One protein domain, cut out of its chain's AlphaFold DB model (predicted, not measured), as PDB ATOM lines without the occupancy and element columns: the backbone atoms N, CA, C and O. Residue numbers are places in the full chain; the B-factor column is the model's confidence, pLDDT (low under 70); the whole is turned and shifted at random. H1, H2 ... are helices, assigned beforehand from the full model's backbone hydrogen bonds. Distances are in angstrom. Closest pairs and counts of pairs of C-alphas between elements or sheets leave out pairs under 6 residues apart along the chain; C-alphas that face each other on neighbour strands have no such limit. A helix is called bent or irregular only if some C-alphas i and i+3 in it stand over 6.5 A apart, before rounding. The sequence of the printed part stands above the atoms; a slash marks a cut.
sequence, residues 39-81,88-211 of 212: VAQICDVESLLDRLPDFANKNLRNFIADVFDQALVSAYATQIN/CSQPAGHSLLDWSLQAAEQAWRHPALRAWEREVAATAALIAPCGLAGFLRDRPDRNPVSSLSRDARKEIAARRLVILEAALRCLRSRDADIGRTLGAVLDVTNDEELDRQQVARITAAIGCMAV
ATOM      1  N   VAL A  39      49.140  20.188  23.086       63.69
ATOM      2  CA  VAL A  39      48.156  21.073  23.720       63.69
ATOM      3  C   VAL A  39      47.360  20.363  24.812       63.69
ATOM      4  O   VAL A  39      47.055  20.987  25.820       63.69
ATOM      5  N   ALA A  40      47.148  19.046  24.707       62.88
ATOM      6  CA  ALA A  40      46.550  18.246  25.781       62.88
ATOM      7  C   ALA A  40      47.342  18.276  27.107       62.88
ATOM      8  O   ALA A  40      46.804  17.906  28.143       62.88
ATOM      9  N   GLN A  41      48.613  18.692  27.078       67.19
ATOM     10  CA  GLN A  41      49.457  18.841  28.269       67.19
ATOM     11  C   GLN A  41      49.380  20.245  28.887       67.19
ATOM     12  O   GLN A  41      49.937  20.460  29.958       67.19
ATOM     13  N   ILE A  42      48.741  21.208  28.216       77.50
ATOM     14  CA  ILE A  42      48.612  22.580  28.710       77.50
ATOM     15  C   ILE A  42      47.360  22.644  29.574       77.50
ATOM     16  O   ILE A  42      46.255  22.893  29.092       77.50
ATOM     17  N   CYS A  43      47.555  22.373  30.858       75.94
ATOM     18  CA  CYS A  43      46.477  22.366  31.837       75.94
ATOM     19  C   CYS A  43      46.429  23.648  32.668       75.94
ATOM     20  O   CYS A  43      45.422  23.879  33.317       75.94
ATOM     21  N   ASP A  44      47.481  24.466  32.664       83.19
ATOM     22  CA  ASP A  44      47.607  25.670  33.484       83.19
ATOM     23  C   ASP A  44      48.407  26.768  32.757       83.19
ATOM     24  O   ASP A  44      48.893  26.595  31.634       83.19
ATOM     25  N   VAL A  45      48.500  27.933  33.400       85.38
ATOM     26  CA  VAL A  45      49.168  29.124  32.860       85.38
ATOM     27  C   VAL A  45      50.680  28.918  32.744       85.38
ATOM     28  O   VAL A  45      51.278  29.374  31.775       85.38
ATOM     29  N   GLU A  46      51.315  28.214  33.684       86.56
ATOM     30  CA  GLU A  46      52.764  27.961  33.640       86.56
ATOM     31  C   GLU A  46      53.124  27.090  32.432       86.56
ATOM     32  O   GLU A  46      53.961  27.469  31.609       86.56
ATOM     33  N   SER A  47      52.381  25.999  32.243       86.94
ATOM     34  CA  SER A  47      52.490  25.108  31.090       86.94
ATOM     35  C   SER A  47      52.215  25.837  29.776       86.94
ATOM     36  O   SER A  47      52.808  25.497  28.754       86.94
ATOM     37  N   LEU A  48      51.324  26.838  29.769       87.50
ATOM     38  CA  LEU A  48      51.093  27.691  28.602       87.50
ATOM     39  C   LEU A  48      52.325  28.548  28.300       87.50
ATOM     40  O   LEU A  48      52.786  28.585  27.159       87.50
ATOM     41  N   LEU A  49      52.868  29.219  29.316       87.56
ATOM     42  CA  LEU A  49      54.019  30.108  29.178       87.56
ATOM     43  C   LEU A  49      55.298  29.375  28.745       87.56
ATOM     44  O   LEU A  49      56.146  29.985  28.092       87.56
ATOM     45  N   ASP A  50      55.430  28.091  29.070       87.94
ATOM     46  CA  ASP A  50      56.545  27.230  28.644       87.94
ATOM     47  C   ASP A  50      56.445  26.776  27.178       87.94
ATOM     48  O   ASP A  50      57.395  26.228  26.614       87.94
ATOM     49  N   ARG A  51      55.289  26.985  26.538       86.06
ATOM     50  CA  ARG A  51      55.063  26.668  25.117       86.06
ATOM     51  C   ARG A  51      55.195  27.874  24.200       86.06
ATOM     52  O   ARG A  51      55.118  27.709  22.984       86.06
ATOM     53  N   LEU A  52      55.372  29.060  24.768       85.44
ATOM     54  CA  LEU A  52      55.572  30.280  24.008       85.44
ATOM     55  C   LEU A  52      57.024  30.402  23.527       85.44
ATOM     56  O   LEU A  52      57.919  29.819  24.139       85.44
ATOM     57  N   PRO A  53      57.274  31.180  22.457       82.00
ATOM     58  CA  PRO A  53      58.626  31.592  22.092       82.00
ATOM     59  C   PRO A  53      59.370  32.234  23.272       82.00
ATOM     60  O   PRO A  53      58.748  32.723  24.211       82.00
ATOM     61  N   ASP A  54      60.698  32.294  23.216       86.19
ATOM     62  CA  ASP A  54      61.499  32.928  24.270       86.19
ATOM     63  C   ASP A  54      61.331  34.461  24.251       86.19
ATOM     64  O   ASP A  54      62.105  35.192  23.629       86.19
ATOM     65  N   PHE A  55      60.295  34.956  24.934       83.56
ATOM     66  CA  PHE A  55      60.038  36.383  25.130       83.56
ATOM     67  C   PHE A  55      61.170  37.024  25.940       83.56
ATOM     68  O   PHE A  55      61.360  36.700  27.117       83.56
ATOM     69  N   ALA A  56      61.884  37.986  25.352       87.00
ATOM     70  CA  ALA A  56      62.848  38.790  26.098       87.00
ATOM     71  C   ALA A  56      62.136  39.810  27.005       87.00
ATOM     72  O   ALA A  56      62.643  40.175  28.074       87.00
ATOM     73  N   ASN A  57      60.942  40.264  26.611       90.75
ATOM     74  CA  ASN A  57      60.155  41.232  27.350       90.75
ATOM     75  C   ASN A  57      59.328  40.569  28.462       90.75
ATOM     76  O   ASN A  57      58.269  39.970  28.253       90.75
ATOM     77  N   LYS A  58      59.784  40.767  29.700       93.19
ATOM     78  CA  LYS A  58      59.111  40.271  30.909       93.19
ATOM     79  C   LYS A  58      57.716  40.872  31.113       93.19
ATOM     80  O   LYS A  58      56.864  40.207  31.692       93.19
ATOM     81  N   ASN A  59      57.460  42.096  30.643       95.31
ATOM     82  CA  ASN A  59      56.146  42.730  30.783       95.31
ATOM     83  C   ASN A  59      55.097  42.039  29.908       95.31
ATOM     84  O   ASN A  59      53.972  41.868  30.366       95.31
ATOM     85  N   LEU A  60      55.465  41.588  28.703       94.94
ATOM     86  CA  LEU A  60      54.579  40.794  27.846       94.94
ATOM     87  C   LEU A  60      54.310  39.409  28.442       94.94
ATOM     88  O   LEU A  60      53.159  38.977  28.471       94.94
ATOM     89  N   ARG A  61      55.333  38.746  28.996       93.75
ATOM     90  CA  ARG A  61      55.142  37.466  29.702       93.75
ATOM     91  C   ARG A  61      54.207  37.618  30.910       93.75
ATOM     92  O   ARG A  61      53.279  36.831  31.058       93.75
ATOM     93  N   ASN A  62      54.404  38.661  31.721       94.06
ATOM     94  CA  ASN A  62      53.525  38.970  32.853       94.06
ATOM     95  C   ASN A  62      52.109  39.325  32.396       94.06
ATOM     96  O   ASN A  62      51.152  38.879  33.006       94.06
ATOM     97  N   PHE A  63      51.964  40.077  31.302       96.25
ATOM     98  CA  PHE A  63      50.656  40.395  30.734       96.25
ATOM     99  C   PHE A  63      49.883  39.134  30.329       96.25
ATOM    100  O   PHE A  63      48.695  39.040  30.613       96.25
ATOM    101  N   ILE A  64      50.542  38.146  29.716       94.81
ATOM    102  CA  ILE A  64      49.900  36.864  29.381       94.81
ATOM    103  C   ILE A  64      49.425  36.156  30.656       94.81
ATOM    104  O   ILE A  64      48.290  35.690  30.698       94.81
ATOM    105  N   ALA A  65      50.253  36.128  31.704       93.56
ATOM    106  CA  ALA A  65      49.868  35.563  32.997       93.56
ATOM    107  C   ALA A  65      48.707  36.325  33.664       93.56
ATOM    108  O   ALA A  65      47.848  35.708  34.280       93.56
ATOM    109  N   ASP A  66      48.659  37.651  33.509       94.44
ATOM    110  CA  ASP A  66      47.592  38.509  34.036       94.44
ATOM    111  C   ASP A  66      46.262  38.320  33.264       94.44
ATOM    112  O   ASP A  66      45.192  38.569  33.817       94.44
ATOM    113  N   VAL A  67      46.308  37.902  31.988       94.38
ATOM    114  CA  VAL A  67      45.122  37.666  31.136       94.38
ATOM    115  C   VAL A  67      44.550  36.260  31.306       94.38
ATOM    116  O   VAL A  67      43.330  36.090  31.334       94.38
ATOM    117  N   PHE A  68      45.408  35.240  31.354       92.44
ATOM    118  CA  PHE A  68      44.968  33.851  31.416       92.44
ATOM    119  C   PHE A  68      44.751  33.407  32.858       92.44
ATOM    120  O   PHE A  68      45.698  33.217  33.610       92.44
ATOM    121  N   ASP A  69      43.493  33.153  33.211       89.44
ATOM    122  CA  ASP A  69      43.149  32.324  34.359       89.44
ATOM    123  C   ASP A  69      42.905  30.865  33.930       89.44
ATOM    124  O   ASP A  69      42.828  30.524  32.742       89.44
ATOM    125  N   GLN A  70      42.749  29.984  34.918       86.81
ATOM    126  CA  GLN A  70      42.488  28.563  34.690       86.81
ATOM    127  C   GLN A  70      41.232  28.316  33.834       86.81
ATOM    128  O   GLN A  70      41.176  27.369  33.040       86.81
ATOM    129  N   ALA A  71      40.213  29.164  33.980       88.00
ATOM    130  CA  ALA A  71      38.960  29.031  33.252       88.00
ATOM    131  C   ALA A  71      39.117  29.431  31.779       88.00
ATOM    132  O   ALA A  71      38.509  28.806  30.907       88.00
ATOM    133  N   LEU A  72      39.936  30.442  31.485       88.81
ATOM    134  CA  LEU A  72      40.236  30.893  30.135       88.81
ATOM    135  C   LEU A  72      41.130  29.887  29.414       88.81
ATOM    136  O   LEU A  72      40.830  29.547  28.272       88.81
ATOM    137  N   VAL A  73      42.148  29.334  30.086       89.69
ATOM    138  CA  VAL A  73      42.968  28.236  29.533       89.69
ATOM    139  C   VAL A  73      42.083  27.038  29.171       89.69
ATOM    140  O   VAL A  73      42.152  26.532  28.052       89.69
ATOM    141  N   SER A  74      41.169  26.648  30.065       86.19
ATOM    142  CA  SER A  74      40.216  25.556  29.808       86.19
ATOM    143  C   SER A  74      39.277  25.859  28.631       86.19
ATOM    144  O   SER A  74      39.020  24.994  27.791       86.19
ATOM    145  N   ALA A  75      38.790  27.100  28.523       86.88
ATOM    146  CA  ALA A  75      37.949  27.527  27.404       86.88
ATOM    147  C   ALA A  75      38.703  27.482  26.064       86.88
ATOM    148  O   ALA A  75      38.140  27.072  25.053       86.88
ATOM    149  N   TYR A  76      39.986  27.846  26.063       87.69
ATOM    150  CA  TYR A  76      40.860  27.744  24.894       87.69
ATOM    151  C   TYR A  76      41.132  26.292  24.489       87.69
ATOM    152  O   TYR A  76      41.151  25.981  23.297       87.69
ATOM    153  N   ALA A  77      41.335  25.403  25.464       84.81
ATOM    154  CA  ALA A  77      41.622  23.986  25.242       84.81
ATOM    155  C   ALA A  77      40.384  23.166  24.827       84.81
ATOM    156  O   ALA A  77      40.516  22.034  24.357       84.81
ATOM    157  N   THR A  78      39.178  23.722  24.974       77.69
ATOM    158  CA  THR A  78      37.936  23.048  24.583       77.69
ATOM    159  C   THR A  78      37.938  22.800  23.072       77.69
ATOM    160  O   THR A  78      38.092  23.724  22.272       77.69
ATOM    161  N   GLN A  79      37.764  21.540  22.667       70.75
ATOM    162  CA  GLN A  79      37.623  21.195  21.256       70.75
ATOM    163  C   GLN A  79      36.329  21.781  20.705       70.75
ATOM    164  O   GLN A  79      35.256  21.579  21.273       70.75
ATOM    165  N   ILE A  80      36.425  22.465  19.568       62.69
ATOM    166  CA  ILE A  80      35.244  23.001  18.902       62.69
ATOM    167  C   ILE A  80      34.977  22.179  17.649       62.69
ATOM    168  O   ILE A  80      35.769  22.152  16.708       62.69
ATOM    169  N   ASN A  81      33.833  21.503  17.639       52.81
ATOM    170  CA  ASN A  81      33.403  20.665  16.529       52.81
ATOM    171  C   ASN A  81      32.819  21.525  15.400       52.81
ATOM    172  O   ASN A  81      31.609  21.717  15.323       52.81
ATOM    173  N   CYS A  88      40.618  30.189   6.010       42.34
ATOM    174  CA  CYS A  88      41.680  29.179   6.072       42.34
ATOM    175  C   CYS A  88      41.115  27.756   6.166       42.34
ATOM    176  O   CYS A  88      40.684  27.319   7.226       42.34
ATOM    177  N   SER A  89      41.147  27.016   5.057       41.59
ATOM    178  CA  SER A  89      40.812  25.590   5.010       41.59
ATOM    179  C   SER A  89      41.759  24.785   5.911       41.59
ATOM    180  O   SER A  89      42.917  24.580   5.550       41.59
ATOM    181  N   GLN A  90      41.296  24.333   7.077       50.09
ATOM    182  CA  GLN A  90      42.055  23.453   7.976       50.09
ATOM    183  C   GLN A  90      41.163  22.319   8.518       50.09
ATOM    184  O   GLN A  90      39.939  22.479   8.570       50.09
ATOM    185  N   PRO A  91      41.750  21.158   8.866       42.22
ATOM    186  CA  PRO A  91      41.012  19.943   9.198       42.22
ATOM    187  C   PRO A  91      40.271  20.065  10.534       42.22
ATOM    188  O   PRO A  91      40.709  20.757  11.449       42.22
ATOM    189  N   ALA A  92      39.155  19.349  10.655       46.09
ATOM    190  CA  ALA A  92      38.405  19.216  11.900       46.09
ATOM    191  C   ALA A  92      39.293  18.666  13.039       46.09
ATOM    192  O   ALA A  92      40.005  17.685  12.833       46.09
ATOM    193  N   GLY A  93      39.220  19.266  14.237       55.38
ATOM    194  CA  GLY A  93      39.805  18.697  15.465       55.38
ATOM    195  C   GLY A  93      40.806  19.559  16.249       55.38
ATOM    196  O   GLY A  93      41.377  19.054  17.214       55.38
ATOM    197  N   HIS A  94      41.024  20.826  15.881       67.62
ATOM    198  CA  HIS A  94      41.915  21.735  16.619       67.62
ATOM    199  C   HIS A  94      41.149  22.598  17.635       67.62
ATOM    200  O   HIS A  94      40.065  23.106  17.339       67.62
ATOM    201  N   SER A  95      41.705  22.752  18.841       78.88
ATOM    202  CA  SER A  95      41.200  23.677  19.868       78.88
ATOM    203  C   SER A  95      41.565  25.132  19.530       78.88
ATOM    204  O   SER A  95      42.449  25.384  18.704       78.88
ATOM    205  N   LEU A  96      40.929  26.116  20.184       82.75
ATOM    206  CA  LEU A  96      41.360  27.519  20.051       82.75
ATOM    207  C   LEU A  96      42.802  27.703  20.526       82.75
ATOM    208  O   LEU A  96      43.522  28.532  19.972       82.75
ATOM    209  N   LEU A  97      43.230  26.920  21.515       87.06
ATOM    210  CA  LEU A  97      44.591  26.943  22.027       87.06
ATOM    211  C   LEU A  97      45.613  26.517  20.972       87.06
ATOM    212  O   LEU A  97      46.591  27.233  20.762       87.06
ATOM    213  N   ASP A  98      45.356  25.409  20.269       84.19
ATOM    214  CA  ASP A  98      46.205  24.939  19.165       84.19
ATOM    215  C   ASP A  98      46.402  26.040  18.121       84.19
ATOM    216  O   ASP A  98      47.526  26.342  17.710       84.19
ATOM    217  N   TRP A  99      45.296  26.668  17.720       81.31
ATOM    218  CA  TRP A  99      45.314  27.693  16.687       81.31
ATOM    219  C   TRP A  99      46.029  28.967  17.146       81.31
ATOM    220  O   TRP A  99      46.844  29.516  16.408       81.31
ATOM    221  N   SER A 100      45.799  29.383  18.390       88.31
ATOM    222  CA  SER A 100      46.431  30.564  18.986       88.31
ATOM    223  C   SER A 100      47.946  30.393  19.124       88.31
ATOM    224  O   SER A 100      48.702  31.310  18.810       88.31
ATOM    225  N   LEU A 101      48.409  29.205  19.529       89.00
ATOM    226  CA  LEU A 101      49.838  28.887  19.625       89.00
ATOM    227  C   LEU A 101      50.501  28.818  18.249       89.00
ATOM    228  O   LEU A 101      51.600  29.342  18.062       89.00
ATOM    229  N   GLN A 102      49.829  28.218  17.264       86.00
ATOM    230  CA  GLN A 102      50.336  28.184  15.894       86.00
ATOM    231  C   GLN A 102      50.432  29.593  15.295       86.00
ATOM    232  O   GLN A 102      51.438  29.923  14.664       86.00
ATOM    233  N   ALA A 103      49.414  30.426  15.511       87.06
ATOM    234  CA  ALA A 103      49.414  31.810  15.060       87.06
ATOM    235  C   ALA A 103      50.501  32.633  15.768       87.06
ATOM    236  O   ALA A 103      51.195  33.407  15.111       87.06
ATOM    237  N   ALA A 104      50.711  32.422  17.071       91.31
ATOM    238  CA  ALA A 104      51.787  33.064  17.821       91.31
ATOM    239  C   ALA A 104      53.172  32.688  17.275       91.31
ATOM    240  O   ALA A 104      53.998  33.569  17.040       91.31
ATOM    241  N   GLU A 105      53.411  31.406  16.984       90.25
ATOM    242  CA  GLU A 105      54.668  30.948  16.382       90.25
ATOM    243  C   GLU A 105      54.863  31.488  14.954       90.25
ATOM    244  O   GLU A 105      55.972  31.841  14.547       90.25
ATOM    245  N   GLN A 106      53.787  31.577  14.170       88.50
ATOM    246  CA  GLN A 106      53.842  32.156  12.830       88.50
ATOM    247  C   GLN A 106      54.168  33.655  12.879       88.50
ATOM    248  O   GLN A 106      55.037  34.117  12.135       88.50
ATOM    249  N   ALA A 107      53.513  34.397  13.772       90.75
ATOM    250  CA  ALA A 107      53.763  35.816  13.996       90.75
ATOM    251  C   ALA A 107      55.197  36.061  14.496       90.75
ATOM    252  O   ALA A 107      55.879  36.965  14.010       90.75
ATOM    253  N   TRP A 108      55.695  35.191  15.382       90.75
ATOM    254  CA  TRP A 108      57.073  35.213  15.874       90.75
ATOM    255  C   TRP A 108      58.108  35.113  14.752       90.75
ATOM    256  O   TRP A 108      59.117  35.819  14.741       90.75
ATOM    257  N   ARG A 109      57.854  34.245  13.770       90.12
ATOM    258  CA  ARG A 109      58.759  34.002  12.635       90.12
ATOM    259  C   ARG A 109      58.559  34.979  11.478       90.12
ATOM    260  O   ARG A 109      59.211  34.826  10.443       90.12
ATOM    261  N   HIS A 110      57.685  35.974  11.620       90.44
ATOM    262  CA  HIS A 110      57.348  36.864  10.521       90.44
ATOM    263  C   HIS A 110      58.545  37.769  10.149       90.44
ATOM    264  O   HIS A 110      58.971  38.606  10.953       90.44
ATOM    265  N   PRO A 111      59.096  37.660   8.923       88.31
ATOM    266  CA  PRO A 111      60.383  38.269   8.581       88.31
ATOM    267  C   PRO A 111      60.333  39.798   8.536       88.31
ATOM    268  O   PRO A 111      61.337  40.449   8.812       88.31
ATOM    269  N   ALA A 112      59.167  40.376   8.233       89.75
ATOM    270  CA  ALA A 112      58.990  41.825   8.158       89.75
ATOM    271  C   ALA A 112      58.915  42.519   9.533       89.75
ATOM    272  O   ALA A 112      58.927  43.747   9.579       89.75
ATOM    273  N   LEU A 113      58.808  41.765  10.634       93.31
ATOM    274  CA  LEU A 113      58.709  42.323  11.983       93.31
ATOM    275  C   LEU A 113      60.083  42.467  12.640       93.31
ATOM    276  O   LEU A 113      60.938  41.579  12.531       93.31
ATOM    277  N   ARG A 114      60.261  43.564  13.382       92.81
ATOM    278  CA  ARG A 114      61.392  43.774  14.301       92.81
ATOM    279  C   ARG A 114      61.288  42.827  15.500       92.81
ATOM    280  O   ARG A 114      60.209  42.334  15.803       92.81
ATOM    281  N   ALA A 115      62.394  42.612  16.217       91.12
ATOM    282  CA  ALA A 115      62.443  41.688  17.357       91.12
ATOM    283  C   ALA A 115      61.323  41.937  18.387       91.12
ATOM    284  O   ALA A 115      60.553  41.033  18.684       91.12
ATOM    285  N   TRP A 116      61.156  43.179  18.841       91.94
ATOM    286  CA  TRP A 116      60.104  43.521  19.801       91.94
ATOM    287  C   TRP A 116      58.689  43.468  19.193       91.94
ATOM    288  O   TRP A 116      57.736  43.129  19.884       91.94
ATOM    289  N   GLU A 117      58.537  43.757  17.894       95.00
ATOM    290  CA  GLU A 117      57.244  43.647  17.200       95.00
ATOM    291  C   GLU A 117      56.799  42.184  17.095       95.00
ATOM    292  O   GLU A 117      55.605  41.912  17.157       95.00
ATOM    293  N   ARG A 118      57.740  41.236  16.964       95.00
ATOM    294  CA  ARG A 118      57.454  39.790  16.962       95.00
ATOM    295  C   ARG A 118      56.903  39.327  18.301       95.00
ATOM    296  O   ARG A 118      55.967  38.537  18.306       95.00
ATOM    297  N   GLU A 119      57.445  39.836  19.408       94.88
ATOM    298  CA  GLU A 119      56.907  39.567  20.747       94.88
ATOM    299  C   GLU A 119      55.465  40.079  20.851       94.88
ATOM    300  O   GLU A 119      54.559  39.310  21.161       94.88
ATOM    301  N   VAL A 120      55.219  41.340  20.477       96.00
ATOM    302  CA  VAL A 120      53.860  41.915  20.473       96.00
ATOM    303  C   VAL A 120      52.914  41.118  19.572       96.00
ATOM    304  O   VAL A 120      51.791  40.824  19.975       96.00
ATOM    305  N   ALA A 121      53.359  40.735  18.375       95.38
ATOM    306  CA  ALA A 121      52.557  39.969  17.428       95.38
ATOM    307  C   ALA A 121      52.229  38.565  17.956       95.38
ATOM    308  O   ALA A 121      51.084  38.129  17.862       95.38
ATOM    309  N   ALA A 122      53.201  37.874  18.555       94.75
ATOM    310  CA  ALA A 122      52.990  36.563  19.156       94.75
ATOM    311  C   ALA A 122      52.016  36.636  20.345       94.75
ATOM    312  O   ALA A 122      51.090  35.830  20.429       94.75
ATOM    313  N   THR A 123      52.158  37.642  21.218       96.38
ATOM    314  CA  THR A 123      51.201  37.900  22.308       96.38
ATOM    315  C   THR A 123      49.804  38.203  21.770       96.38
ATOM    316  O   THR A 123      48.823  37.640  22.255       96.38
ATOM    317  N   ALA A 124      49.696  39.062  20.755       95.56
ATOM    318  CA  ALA A 124      48.417  39.422  20.156       95.56
ATOM    319  C   ALA A 124      47.730  38.212  19.512       95.56
ATOM    320  O   ALA A 124      46.547  37.991  19.749       95.56
ATOM    321  N   ALA A 125      48.467  37.395  18.758       92.88
ATOM    322  CA  ALA A 125      47.942  36.177  18.149       92.88
ATOM    323  C   ALA A 125      47.431  35.177  19.196       92.88
ATOM    324  O   ALA A 125      46.381  34.572  18.997       92.88
ATOM    325  N   LEU A 126      48.128  35.047  20.329       93.25
ATOM    326  CA  LEU A 126      47.693  34.186  21.427       93.25
ATOM    327  C   LEU A 126      46.369  34.667  22.053       93.25
ATOM    328  O   LEU A 126      45.502  33.871  22.411       93.25
ATOM    329  N   ILE A 127      46.220  35.982  22.217       94.12
ATOM    330  CA  ILE A 127      45.167  36.588  23.043       94.12
ATOM    331  C   ILE A 127      43.955  37.055  22.235       94.12
ATOM    332  O   ILE A 127      42.856  37.136  22.783       94.12
ATOM    333  N   ALA A 128      44.102  37.307  20.934       91.06
ATOM    334  CA  ALA A 128      43.019  37.755  20.061       91.06
ATOM    335  C   ALA A 128      41.698  36.969  20.237       91.06
ATOM    336  O   ALA A 128      40.650  37.611  20.375       91.06
ATOM    337  N   PRO A 129      41.682  35.624  20.350       89.94
ATOM    338  CA  PRO A 129      40.434  34.880  20.483       89.94
ATOM    339  C   PRO A 129      39.852  34.860  21.909       89.94
ATOM    340  O   PRO A 129      38.884  34.143  22.143       89.94
ATOM    341  N   CYS A 130      40.352  35.645  22.871       92.00
ATOM    342  CA  CYS A 130      39.888  35.572  24.265       92.00
ATOM    343  C   CYS A 130      38.396  35.892  24.432       92.00
ATOM    344  O   CYS A 130      37.677  35.177  25.133       92.00
ATOM    345  N   GLY A 131      37.903  36.910  23.720       91.00
ATOM    346  CA  GLY A 131      36.481  37.248  23.697       91.00
ATOM    347  C   GLY A 131      35.627  36.115  23.128       91.00
ATOM    348  O   GLY A 131      34.522  35.860  23.610       91.00
ATOM    349  N   LEU A 132      36.167  35.389  22.148       87.12
ATOM    350  CA  LEU A 132      35.516  34.244  21.534       87.12
ATOM    351  C   LEU A 132      35.501  33.031  22.468       87.12
ATOM    352  O   LEU A 132      34.452  32.412  22.632       87.12
ATOM    353  N   ALA A 133      36.622  32.722  23.116       88.12
ATOM    354  CA  ALA A 133      36.695  31.657  24.111       88.12
ATOM    355  C   ALA A 133      35.676  31.893  25.239       88.12
ATOM    356  O   ALA A 133      34.907  30.995  25.579       88.12
ATOM    357  N   GLY A 134      35.588  33.130  25.745       87.44
ATOM    358  CA  GLY A 134      34.569  33.515  26.724       87.44
ATOM    359  C   GLY A 134      33.136  33.403  26.187       87.44
ATOM    360  O   GLY A 134      32.247  32.946  26.901       87.44
ATOM    361  N   PHE A 135      32.896  33.780  24.927       86.25
ATOM    362  CA  PHE A 135      31.578  33.666  24.289       86.25
ATOM    363  C   PHE A 135      31.104  32.212  24.158       86.25
ATOM    364  O   PHE A 135      29.926  31.932  24.388       86.25
ATOM    365  N   LEU A 136      32.006  31.300  23.780       81.50
ATOM    366  CA  LEU A 136      31.703  29.878  23.595       81.50
ATOM    367  C   LEU A 136      31.553  29.142  24.922       81.50
ATOM    368  O   LEU A 136      30.672  28.295  25.039       81.50
ATOM    369  N   ARG A 137      32.363  29.495  25.928       82.12
ATOM    370  CA  ARG A 137      32.254  28.932  27.280       82.12
ATOM    371  C   ARG A 137      30.844  29.092  27.844       82.12
ATOM    372  O   ARG A 137      30.300  28.159  28.419       82.12
ATOM    373  N   ASP A 138      30.241  30.258  27.632       82.50
ATOM    374  CA  ASP A 138      28.892  30.549  28.120       82.50
ATOM    375  C   ASP A 138      27.790  29.942  27.222       82.50
ATOM    376  O   ASP A 138      26.606  30.023  27.556       82.50
ATOM    377  N   ARG A 139      28.145  29.369  26.059       77.81
ATOM    378  CA  ARG A 139      27.210  28.827  25.056       77.81
ATOM    379  C   ARG A 139      27.745  27.550  24.386       77.81
ATOM    380  O   ARG A 139      27.958  27.555  23.169       77.81
ATOM    381  N   PRO A 140      27.901  26.446  25.137       67.75
ATOM    382  CA  PRO A 140      28.483  25.204  24.621       67.75
ATOM    383  C   PRO A 140      27.679  24.583  23.465       67.75
ATOM    384  O   PRO A 140      28.255  23.941  22.592       67.75
ATOM    385  N   ASP A 141      26.366  24.832  23.405       63.28
ATOM    386  CA  ASP A 141      25.473  24.249  22.392       63.28
ATOM    387  C   ASP A 141      25.479  24.997  21.047       63.28
ATOM    388  O   ASP A 141      24.920  24.520  20.054       63.28
ATOM    389  N   ARG A 142      26.073  26.199  20.979       58.19
ATOM    390  CA  ARG A 142      26.117  26.968  19.730       58.19
ATOM    391  C   ARG A 142      27.294  26.523  18.884       58.19
ATOM    392  O   ARG A 142      28.418  26.971  19.081       58.19
ATOM    393  N   ASN A 143      26.998  25.731  17.860       56.34
ATOM    394  CA  ASN A 143      27.954  25.477  16.798       56.34
ATOM    395  C   ASN A 143      28.125  26.763  15.955       56.34
ATOM    396  O   ASN A 143      27.148  27.220  15.355       56.34
ATOM    397  N   PRO A 144      29.310  27.390  15.873       55.81
ATOM    398  CA  PRO A 144      29.495  28.685  15.200       55.81
ATOM    399  C   PRO A 144      29.535  28.582  13.663       55.81
ATOM    400  O   PRO A 144      30.064  29.453  12.976       55.81
ATOM    401  N   VAL A 145      28.948  27.522  13.105       48.66
ATOM    402  CA  VAL A 145      29.250  26.964  11.776       48.66
ATOM    403  C   VAL A 145      28.618  27.706  10.591       48.66
ATOM    404  O   VAL A 145      28.812  27.323   9.444       48.66
ATOM    405  N   SER A 146      27.973  28.852  10.778       52.03
ATOM    406  CA  SER A 146      27.585  29.674   9.625       52.03
ATOM    407  C   SER A 146      27.484  31.137  10.009       52.03
ATOM    408  O   SER A 146      26.473  31.563  10.557       52.03
ATOM    409  N   SER A 147      28.552  31.887   9.725       59.88
ATOM    410  CA  SER A 147      28.672  33.342   9.886       59.88
ATOM    411  C   SER A 147      28.179  33.876  11.238       59.88
ATOM    412  O   SER A 147      26.986  34.098  11.433       59.88
ATOM    413  N   LEU A 148      29.106  34.183  12.154       73.56
ATOM    414  CA  LEU A 148      28.780  34.937  13.369       73.56
ATOM    415  C   LEU A 148      27.928  36.160  13.004       73.56
ATOM    416  O   LEU A 148      28.362  36.991  12.192       73.56
ATOM    417  N   SER A 149      26.730  36.250  13.595       82.19
ATOM    418  CA  SER A 149      25.847  37.399  13.418       82.19
ATOM    419  C   SER A 149      26.563  38.675  13.858       82.19
ATOM    420  O   SER A 149      27.506  38.640  14.654       82.19
ATOM    421  N   ARG A 150      26.112  39.830  13.360       83.88
ATOM    422  CA  ARG A 150      26.682  41.122  13.766       83.88
ATOM    423  C   ARG A 150      26.652  41.300  15.288       83.88
ATOM    424  O   ARG A 150      27.614  41.812  15.849       83.88
ATOM    425  N   ASP A 151      25.590  40.842  15.940       86.44
ATOM    426  CA  ASP A 151      25.443  40.938  17.393       86.44
ATOM    427  C   ASP A 151      26.386  39.987  18.131       86.44
ATOM    428  O   ASP A 151      27.005  40.394  19.108       86.44
ATOM    429  N   ALA A 152      26.593  38.767  17.618       84.25
ATOM    430  CA  ALA A 152      27.582  37.849  18.180       84.25
ATOM    431  C   ALA A 152      29.003  38.431  18.089       84.25
ATOM    432  O   ALA A 152      29.748  38.365  19.061       84.25
ATOM    433  N   ARG A 153      29.364  39.065  16.964       84.69
ATOM    434  CA  ARG A 153      30.672  39.736  16.817       84.69
ATOM    435  C   ARG A 153      30.838  40.899  17.793       84.69
ATOM    436  O   ARG A 153      31.890  41.028  18.403       84.69
ATOM    437  N   LYS A 154      29.797  41.720  17.976       88.75
ATOM    438  CA  LYS A 154      29.810  42.795  18.981       88.75
ATOM    439  C   LYS A 154      29.970  42.247  20.395       88.75
ATOM    440  O   LYS A 154      30.712  42.823  21.181       88.75
ATOM    441  N   GLU A 155      29.294  41.147  20.717       89.88
ATOM    442  CA  GLU A 155      29.418  40.509  22.028       89.88
ATOM    443  C   GLU A 155      30.830  39.954  22.250       89.88
ATOM    444  O   GLU A 155      31.402  40.155  23.317       89.88
ATOM    445  N   ILE A 156      31.418  39.311  21.238       89.38
ATOM    446  CA  ILE A 156      32.806  38.830  21.275       89.38
ATOM    447  C   ILE A 156      33.779  39.995  21.509       89.38
ATOM    448  O   ILE A 156      34.618  39.909  22.405       89.38
ATOM    449  N   ALA A 157      33.627  41.103  20.778       89.94
ATOM    450  CA  ALA A 157      34.454  42.298  20.958       89.94
ATOM    451  C   ALA A 157      34.290  42.916  22.360       89.94
ATOM    452  O   ALA A 157      35.276  43.240  23.021       89.94
ATOM    453  N   ALA A 158      33.056  43.014  22.866       91.69
ATOM    454  CA  ALA A 158      32.792  43.503  24.219       91.69
ATOM    455  C   ALA A 158      33.422  42.596  25.290       91.69
ATOM    456  O   ALA A 158      34.008  43.084  26.255       91.69
ATOM    457  N   ARG A 159      33.360  41.273  25.104       91.75
ATOM    458  CA  ARG A 159      34.009  40.303  25.998       91.75
ATOM    459  C   ARG A 159      35.526  40.425  25.962       91.75
ATOM    460  O   ARG A 159      36.138  40.402  27.025       91.75
ATOM    461  N   ARG A 160      36.127  40.603  24.779       93.81
ATOM    462  CA  ARG A 160      37.567  40.884  24.648       93.81
ATOM    463  C   ARG A 160      37.950  42.106  25.476       93.81
ATOM    464  O   ARG A 160      38.890  42.024  26.257       93.81
ATOM    465  N   LEU A 161      37.214  43.210  25.337       93.44
ATOM    466  CA  LEU A 161      37.478  44.426  26.108       93.44
ATOM    467  C   LEU A 161      37.460  44.137  27.616       93.44
ATOM    468  O   LEU A 161      38.428  44.462  28.294       93.44
ATOM    469  N   VAL A 162      36.417  43.466  28.120       94.00
ATOM    470  CA  VAL A 162      36.286  43.133  29.551       94.00
ATOM    471  C   VAL A 162      37.436  42.255  30.049       94.00
ATOM    472  O   VAL A 162      37.981  42.519  31.117       94.00
ATOM    473  N   ILE A 163      37.824  41.232  29.282       93.62
ATOM    474  CA  ILE A 163      38.922  40.323  29.653       93.62
ATOM    475  C   ILE A 163      40.259  41.076  29.706       93.62
ATOM    476  O   ILE A 163      41.075  40.834  30.591       93.62
ATOM    477  N   LEU A 164      40.492  42.000  28.771       95.69
ATOM    478  CA  LEU A 164      41.805  42.621  28.590       95.69
ATOM    479  C   LEU A 164      41.998  43.941  29.332       95.69
ATOM    480  O   LEU A 164      43.142  44.360  29.507       95.69
ATOM    481  N   GLU A 165      40.931  44.614  29.762       94.19
ATOM    482  CA  GLU A 165      41.010  45.994  30.250       94.19
ATOM    483  C   GLU A 165      42.001  46.160  31.413       94.19
ATOM    484  O   GLU A 165      42.866  47.044  31.382       94.19
ATOM    485  N   ALA A 166      41.898  45.301  32.431       95.00
ATOM    486  CA  ALA A 166      42.752  45.367  33.614       95.00
ATOM    487  C   ALA A 166      44.214  45.051  33.275       95.00
ATOM    488  O   ALA A 166      45.104  45.828  33.626       95.00
ATOM    489  N   ALA A 167      44.456  43.972  32.528       95.94
ATOM    490  CA  ALA A 167      45.799  43.568  32.131       95.94
ATOM    491  C   ALA A 167      46.468  44.616  31.221       95.94
ATOM    492  O   ALA A 167      47.632  44.958  31.426       95.94
ATOM    493  N   LEU A 168      45.734  45.218  30.275       96.19
ATOM    494  CA  LEU A 168      46.251  46.290  29.413       96.19
ATOM    495  C   LEU A 168      46.531  47.572  30.200       96.19
ATOM    496  O   LEU A 168      47.473  48.303  29.892       96.19
ATOM    497  N   ARG A 169      45.730  47.880  31.229       95.75
ATOM    498  CA  ARG A 169      46.017  48.992  32.148       95.75
ATOM    499  C   ARG A 169      47.326  48.749  32.907       95.75
ATOM    500  O   ARG A 169      48.172  49.640  32.929       95.75
ATOM    501  N   CYS A 170      47.519  47.546  33.449       96.44
ATOM    502  CA  CYS A 170      48.767  47.158  34.110       96.44
ATOM    503  C   CYS A 170      49.961  47.204  33.148       96.44
ATOM    504  O   CYS A 170      50.988  47.793  33.485       96.44
ATOM    505  N   LEU A 171      49.821  46.666  31.933       96.81
ATOM    506  CA  LEU A 171      50.877  46.695  30.922       96.81
ATOM    507  C   LEU A 171      51.266  48.130  30.562       96.81
ATOM    508  O   LEU A 171      52.442  48.453  30.633       96.81
ATOM    509  N   ARG A 172      50.297  49.017  30.297       95.56
ATOM    510  CA  ARG A 172      50.571  50.437  30.000       95.56
ATOM    511  C   ARG A 172      51.290  51.169  31.132       95.56
ATOM    512  O   ARG A 172      52.072  52.069  30.858       95.56
ATOM    513  N   SER A 173      51.045  50.788  32.387       96.19
ATOM    514  CA  SER A 173      51.757  51.372  33.533       96.19
ATOM    515  C   SER A 173      53.226  50.939  33.620       96.19
ATOM    516  O   SER A 173      54.046  51.672  34.164       96.19
ATOM    517  N   ARG A 174      53.558  49.756  33.084       95.81
ATOM    518  CA  ARG A 174      54.915  49.185  33.079       95.81
ATOM    519  C   ARG A 174      55.680  49.529  31.799       95.81
ATOM    520  O   ARG A 174      56.891  49.708  31.845       95.81
ATOM    521  N   ASP A 175      54.972  49.587  30.676       95.44
ATOM    522  CA  ASP A 175      55.483  49.850  29.333       95.44
ATOM    523  C   ASP A 175      54.360  50.447  28.465       95.44
ATOM    524  O   ASP A 175      53.501  49.742  27.920       95.44
ATOM    525  N   ALA A 176      54.324  51.778  28.395       92.75
ATOM    526  CA  ALA A 176      53.245  52.510  27.739       92.75
ATOM    527  C   ALA A 176      53.191  52.245  26.229       92.75
ATOM    528  O   ALA A 176      52.099  52.132  25.672       92.75
ATOM    529  N   ASP A 177      54.341  52.131  25.567       92.88
ATOM    530  CA  ASP A 177      54.412  51.984  24.113       92.88
ATOM    531  C   ASP A 177      53.965  50.588  23.683       92.88
ATOM    532  O   ASP A 177      53.136  50.448  22.776       92.88
ATOM    533  N   ILE A 178      54.419  49.551  24.394       94.62
ATOM    534  CA  ILE A 178      53.953  48.181  24.158       94.62
ATOM    535  C   ILE A 178      52.470  48.051  24.495       94.62
ATOM    536  O   ILE A 178      51.713  47.485  23.705       94.62
ATOM    537  N   GLY A 179      52.032  48.597  25.633       94.75
ATOM    538  CA  GLY A 179      50.635  48.516  26.053       94.75
ATOM    539  C   GLY A 179      49.670  49.202  25.082       94.75
ATOM    540  O   GLY A 179      48.599  48.662  24.805       94.75
ATOM    541  N   ARG A 180      50.053  50.362  24.531       94.19
ATOM    542  CA  ARG A 180      49.279  51.063  23.494       94.19
ATOM    543  C   ARG A 180      49.266  50.292  22.175       94.19
ATOM    544  O   ARG A 180      48.194  50.047  21.629       94.19
ATOM    545  N   THR A 181      50.433  49.848  21.707       95.06
ATOM    546  CA  THR A 181      50.553  49.092  20.448       95.06
ATOM    547  C   THR A 181      49.742  47.799  20.495       95.06
ATOM    548  O   THR A 181      48.981  47.512  19.574       95.06
ATOM    549  N   LEU A 182      49.852  47.033  21.586       95.44
ATOM    550  CA  LEU A 182      49.111  45.787  21.763       95.44
ATOM    551  C   LEU A 182      47.598  46.027  21.849       95.44
ATOM    552  O   LEU A 182      46.829  45.297  21.228       95.44
ATOM    553  N   GLY A 183      47.169  47.070  22.568       94.25
ATOM    554  CA  GLY A 183      45.760  47.463  22.634       94.25
ATOM    555  C   GLY A 183      45.176  47.823  21.264       94.25
ATOM    556  O   GLY A 183      44.047  47.435  20.966       94.25
ATOM    557  N   ALA A 184      45.949  48.509  20.415       93.31
ATOM    558  CA  ALA A 184      45.535  48.861  19.058       93.31
ATOM    559  C   ALA A 184      45.476  47.643  18.124       93.31
ATOM    560  O   ALA A 184      44.514  47.492  17.378       93.31
ATOM    561  N   VAL A 185      46.458  46.736  18.198       93.81
ATOM    562  CA  VAL A 185      46.464  45.485  17.412       93.81
ATOM    563  C   VAL A 185      45.274  44.584  17.765       93.81
ATOM    564  O   VAL A 185      44.756  43.884  16.901       93.81
ATOM    565  N   LEU A 186      44.828  44.605  19.023       92.06
ATOM    566  CA  LEU A 186      43.687  43.818  19.505       92.06
ATOM    567  C   LEU A 186      42.325  44.514  19.310       92.06
ATOM    568  O   LEU A 186      41.306  43.963  19.735       92.06
ATOM    569  N   ASP A 187      42.305  45.699  18.687       88.94
ATOM    570  CA  ASP A 187      41.117  46.545  18.485       88.94
ATOM    571  C   ASP A 187      40.391  46.904  19.801       88.94
ATOM    572  O   ASP A 187      39.164  46.936  19.895       88.94
ATOM    573  N   VAL A 188      41.166  47.136  20.868       88.12
ATOM    574  CA  VAL A 188      40.663  47.487  22.212       88.12
ATOM    575  C   VAL A 188      40.852  48.974  22.512       88.12
ATOM    576  O   VAL A 188      40.140  49.554  23.333       88.12
ATOM    577  N   THR A 189      41.821  49.614  21.859       83.75
ATOM    578  CA  THR A 189      42.134  51.033  22.044       83.75
ATOM    579  C   THR A 189      42.309  51.719  20.704       83.75
ATOM    580  O   THR A 189      43.059  51.230  19.863       83.75
ATOM    581  N   ASN A 190      41.692  52.887  20.543       75.88
ATOM    582  CA  ASN A 190      41.935  53.763  19.405       75.88
ATOM    583  C   ASN A 190      42.837  54.917  19.859       75.88
ATOM    584  O   ASN A 190      42.352  55.893  20.430       75.88
ATOM    585  N   ASP A 191      44.144  54.754  19.679       82.62
ATOM    586  CA  ASP A 191      45.137  55.793  19.947       82.62
ATOM    587  C   ASP A 191      45.609  56.373  18.608       82.62
ATOM    588  O   ASP A 191      46.226  55.680  17.795       82.62
ATOM    589  N   GLU A 192      45.259  57.634  18.357       78.19
ATOM    590  CA  GLU A 192      45.554  58.311  17.092       78.19
ATOM    591  C   GLU A 192      47.036  58.677  16.937       78.19
ATOM    592  O   GLU A 192      47.473  58.920  15.809       78.19
ATOM    593  N   GLU A 193      47.806  58.679  18.030       85.81
ATOM    594  CA  GLU A 193      49.236  59.007  18.038       85.81
ATOM    595  C   GLU A 193      50.120  57.811  17.649       85.81
ATOM    596  O   GLU A 193      51.317  57.977  17.397       85.81
ATOM    597  N   LEU A 194      49.555  56.600  17.578       88.25
ATOM    598  CA  LEU A 194      50.295  55.399  17.198       88.25
ATOM    599  C   LEU A 194      50.675  55.383  15.715       88.25
ATOM    600  O   LEU A 194      49.915  55.783  14.827       88.25
ATOM    601  N   ASP A 195      51.837  54.793  15.429       90.81
ATOM    602  CA  ASP A 195      52.255  54.490  14.065       90.81
ATOM    603  C   ASP A 195      51.309  53.446  13.440       90.81
ATOM    604  O   ASP A 195      51.401  52.234  13.665       90.81
ATOM    605  N   ARG A 196      50.393  53.927  12.595       89.94
ATOM    606  CA  ARG A 196      49.413  53.087  11.893       89.94
ATOM    607  C   ARG A 196      50.063  52.064  10.965       89.94
ATOM    608  O   ARG A 196      49.502  50.985  10.783       89.94
ATOM    609  N   GLN A 197      51.229  52.362  10.380       91.19
ATOM    610  CA  GLN A 197      51.946  51.385   9.557       91.19
ATOM    611  C   GLN A 197      52.505  50.254  10.410       91.19
ATOM    612  O   GLN A 197      52.477  49.097   9.986       91.19
ATOM    613  N   GLN A 198      52.996  50.568  11.605       92.44
ATOM    614  CA  GLN A 198      53.427  49.555  12.556       92.44
ATOM    615  C   GLN A 198      52.268  48.664  13.004       92.44
ATOM    616  O   GLN A 198      52.381  47.441  12.895       92.44
ATOM    617  N   VAL A 199      51.150  49.252  13.438       93.06
ATOM    618  CA  VAL A 199      49.967  48.481  13.857       93.06
ATOM    619  C   VAL A 199      49.468  47.600  12.711       93.06
ATOM    620  O   VAL A 199      49.251  46.406  12.910       93.06
ATOM    621  N   ALA A 200      49.374  48.133  11.489       91.06
ATOM    622  CA  ALA A 200      48.962  47.361  10.316       91.06
ATOM    623  C   ALA A 200      49.925  46.207   9.998       91.06
ATOM    624  O   ALA A 200      49.483  45.106   9.670       91.06
ATOM    625  N   ARG A 201      51.239  46.426  10.126       93.31
ATOM    626  CA  ARG A 201      52.260  45.399   9.884       93.31
ATOM    627  C   ARG A 201      52.190  44.269  10.917       93.31
ATOM    628  O   ARG A 201      52.291  43.106  10.533       93.31
ATOM    629  N   ILE A 202      51.977  44.596  12.192       94.06
ATOM    630  CA  ILE A 202      51.774  43.601  13.258       94.06
ATOM    631  C   ILE A 202      50.457  42.843  13.036       94.06
ATOM    632  O   ILE A 202      50.437  41.615  13.071       94.06
ATOM    633  N   THR A 203      49.376  43.559  12.722       91.50
ATOM    634  CA  THR A 203      48.052  42.978  12.433       91.50
ATOM    635  C   THR A 203      48.105  42.016  11.240       91.50
ATOM    636  O   THR A 203      47.525  40.934  11.272       91.50
ATOM    637  N   ALA A 204      48.861  42.356  10.193       88.81
ATOM    638  CA  ALA A 204      49.062  41.476   9.045       88.81
ATOM    639  C   ALA A 204      49.804  40.180   9.417       88.81
ATOM    640  O   ALA A 204      49.496  39.124   8.869       88.81
ATOM    641  N   ALA A 205      50.746  40.241  10.364       89.69
ATOM    642  CA  ALA A 205      51.517  39.079  10.799       89.69
ATOM    643  C   ALA A 205      50.693  38.071  11.616       89.69
ATOM    644  O   ALA A 205      50.989  36.877  11.568       89.69
ATOM    645  N   ILE A 206      49.656  38.527  12.330       86.81
ATOM    646  CA  ILE A 206      48.739  37.645  13.075       86.81
ATOM    647  C   ILE A 206      47.615  37.068  12.189       86.81
ATOM    648  O   ILE A 206      46.924  36.132  12.589       86.81
ATOM    649  N   GLY A 207      47.444  37.581  10.965       78.12
ATOM    650  CA  GLY A 207      46.533  37.034   9.956       78.12
ATOM    651  C   GLY A 207      45.055  37.076  10.366       78.12
ATOM    652  O   GLY A 207      44.572  38.054  10.930       78.12
ATOM    653  N   CYS A 208      44.313  36.001  10.078       62.66
ATOM    654  CA  CYS A 208      42.871  35.907  10.347       62.66
ATOM    655  C   CYS A 208      42.499  36.004  11.840       62.66
ATOM    656  O   CYS A 208      41.333  36.252  12.142       62.66
ATOM    657  N   MET A 209      43.467  35.866  12.758       60.12
ATOM    658  CA  MET A 209      43.255  36.090  14.195       60.12
ATOM    659  C   MET A 209      42.784  37.516  14.495       60.12
ATOM    660  O   MET A 209      42.016  37.709  15.430       60.12
ATOM    661  N   ALA A 210      43.213  38.499  13.695       53.47
ATOM    662  CA  ALA A 210      42.876  39.911  13.883       53.47
ATOM    663  C   ALA A 210      41.383  40.229  13.687       53.47
ATOM    664  O   ALA A 210      40.929  41.301  14.070       53.47
ATOM    665  N   VAL A 211      40.637  39.340  13.023       51.25
ATOM    666  CA  VAL A 211      39.249  39.582  12.589       51.25
ATOM    667  C   VAL A 211      38.225  38.978  13.555       51.25
ATOM    668  O   VAL A 211      37.032  39.288  13.469       51.25
TER     669      VAL A 211
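AT A GLANCE: This is residues 39 to 81 and 88 to 211 of the 212 residues of an uncharacterized protein of Acidovorax delafieldii 2AN (UniProt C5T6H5). Look for a rounded ball of helices: H5 runs through its core with H2, H4, H8 and H9 packed round it, and the long, bent helix H7 runs over one side. The arm H7b packs on H2 and H8, the arm H7a packs on H6, and H1 packs on H2. The printed part has 167 residues with nine named helices, H1 to H9 in chain order, and no named strand; the class is all helix. It is compact, with a radius of gyration of the C-alphas of 15.1 A and spans of 41 by 35 by 31 A.

IN THESE COORDINATES: Find C-alpha 150 at (26.682, 41.122, 13.766), where H7, residues 150 to 174, begins. By its hydrogen bonds it was assigned as one helix, but it is bent: C-alphas 163 and 166 are 7.5 A apart. Its arms are H7a, residues 150 to 163, 20.1 A long, and H7b, residues 166 to 174, 12.8 A long. H8 spans residues 176 to 185. H5, residues 115 to 127, is 18.9 A long, and H4, residues 96 to 108, is 18.0 A. H9, residues 196 to 211, is 16.9 A long and ends at C-alpha 211, (39.249, 39.582, 12.589); it is irregular, with C-alphas 205 and 208 9.2 A apart and a kink of 89 degrees near residue 205. Look also for H1 at residues 45 to 49, H2 at 58 to 67, H3 at 70 to 77 and H6 at 130 to 137.

HOW THE PARTS SIT: Start at H7b, which touches H2 at a shallow tilt of 15 degrees, opposite ways; their closest C-alphas, of Asp 66 and Ala 167, are 5.7 A apart. H7b and H8 form a helical hairpin, closest at the C-alphas of Arg 172 and Gly 179, 4.4 A. H7a touches H6, closest at the C-alphas of Gly 131 and Arg 160, 3.9 A. The hub is H5, touching H2, H4, H8 and H9. H4, H5 and H9 form a bundle, helices side by side; the hairpin of H4 and H5 has its closest C-alphas, of Ala 104 and Ala 122, 3.9 A apart. H3 touches H6, about perpendicular at 86 degrees, with the C-alphas of Ala 75 and Ala 133 closest at 5.4 A. H1 touches H2, closest at the C-alphas of Val 45 and Ala 65, 6.5 A. Every O i to N i+4 pair is within hydrogen-bond range in H1 to H6, H7a, H7b and H8; in H9, 8 of 12 are.

THE WHOLE: The C-alphas farthest apart, of Asp 141 and Glu 193, are 42.3 A apart. Residues 82 to 87 are not printed, and C-alphas 81 and 88 are 15.8 A apart across the cut. H6 to H7 is a long link. Confidence is under 70 at residues 39 to 41, 80 to 81, 88 to 94, 140 to 147 and 208 to 211.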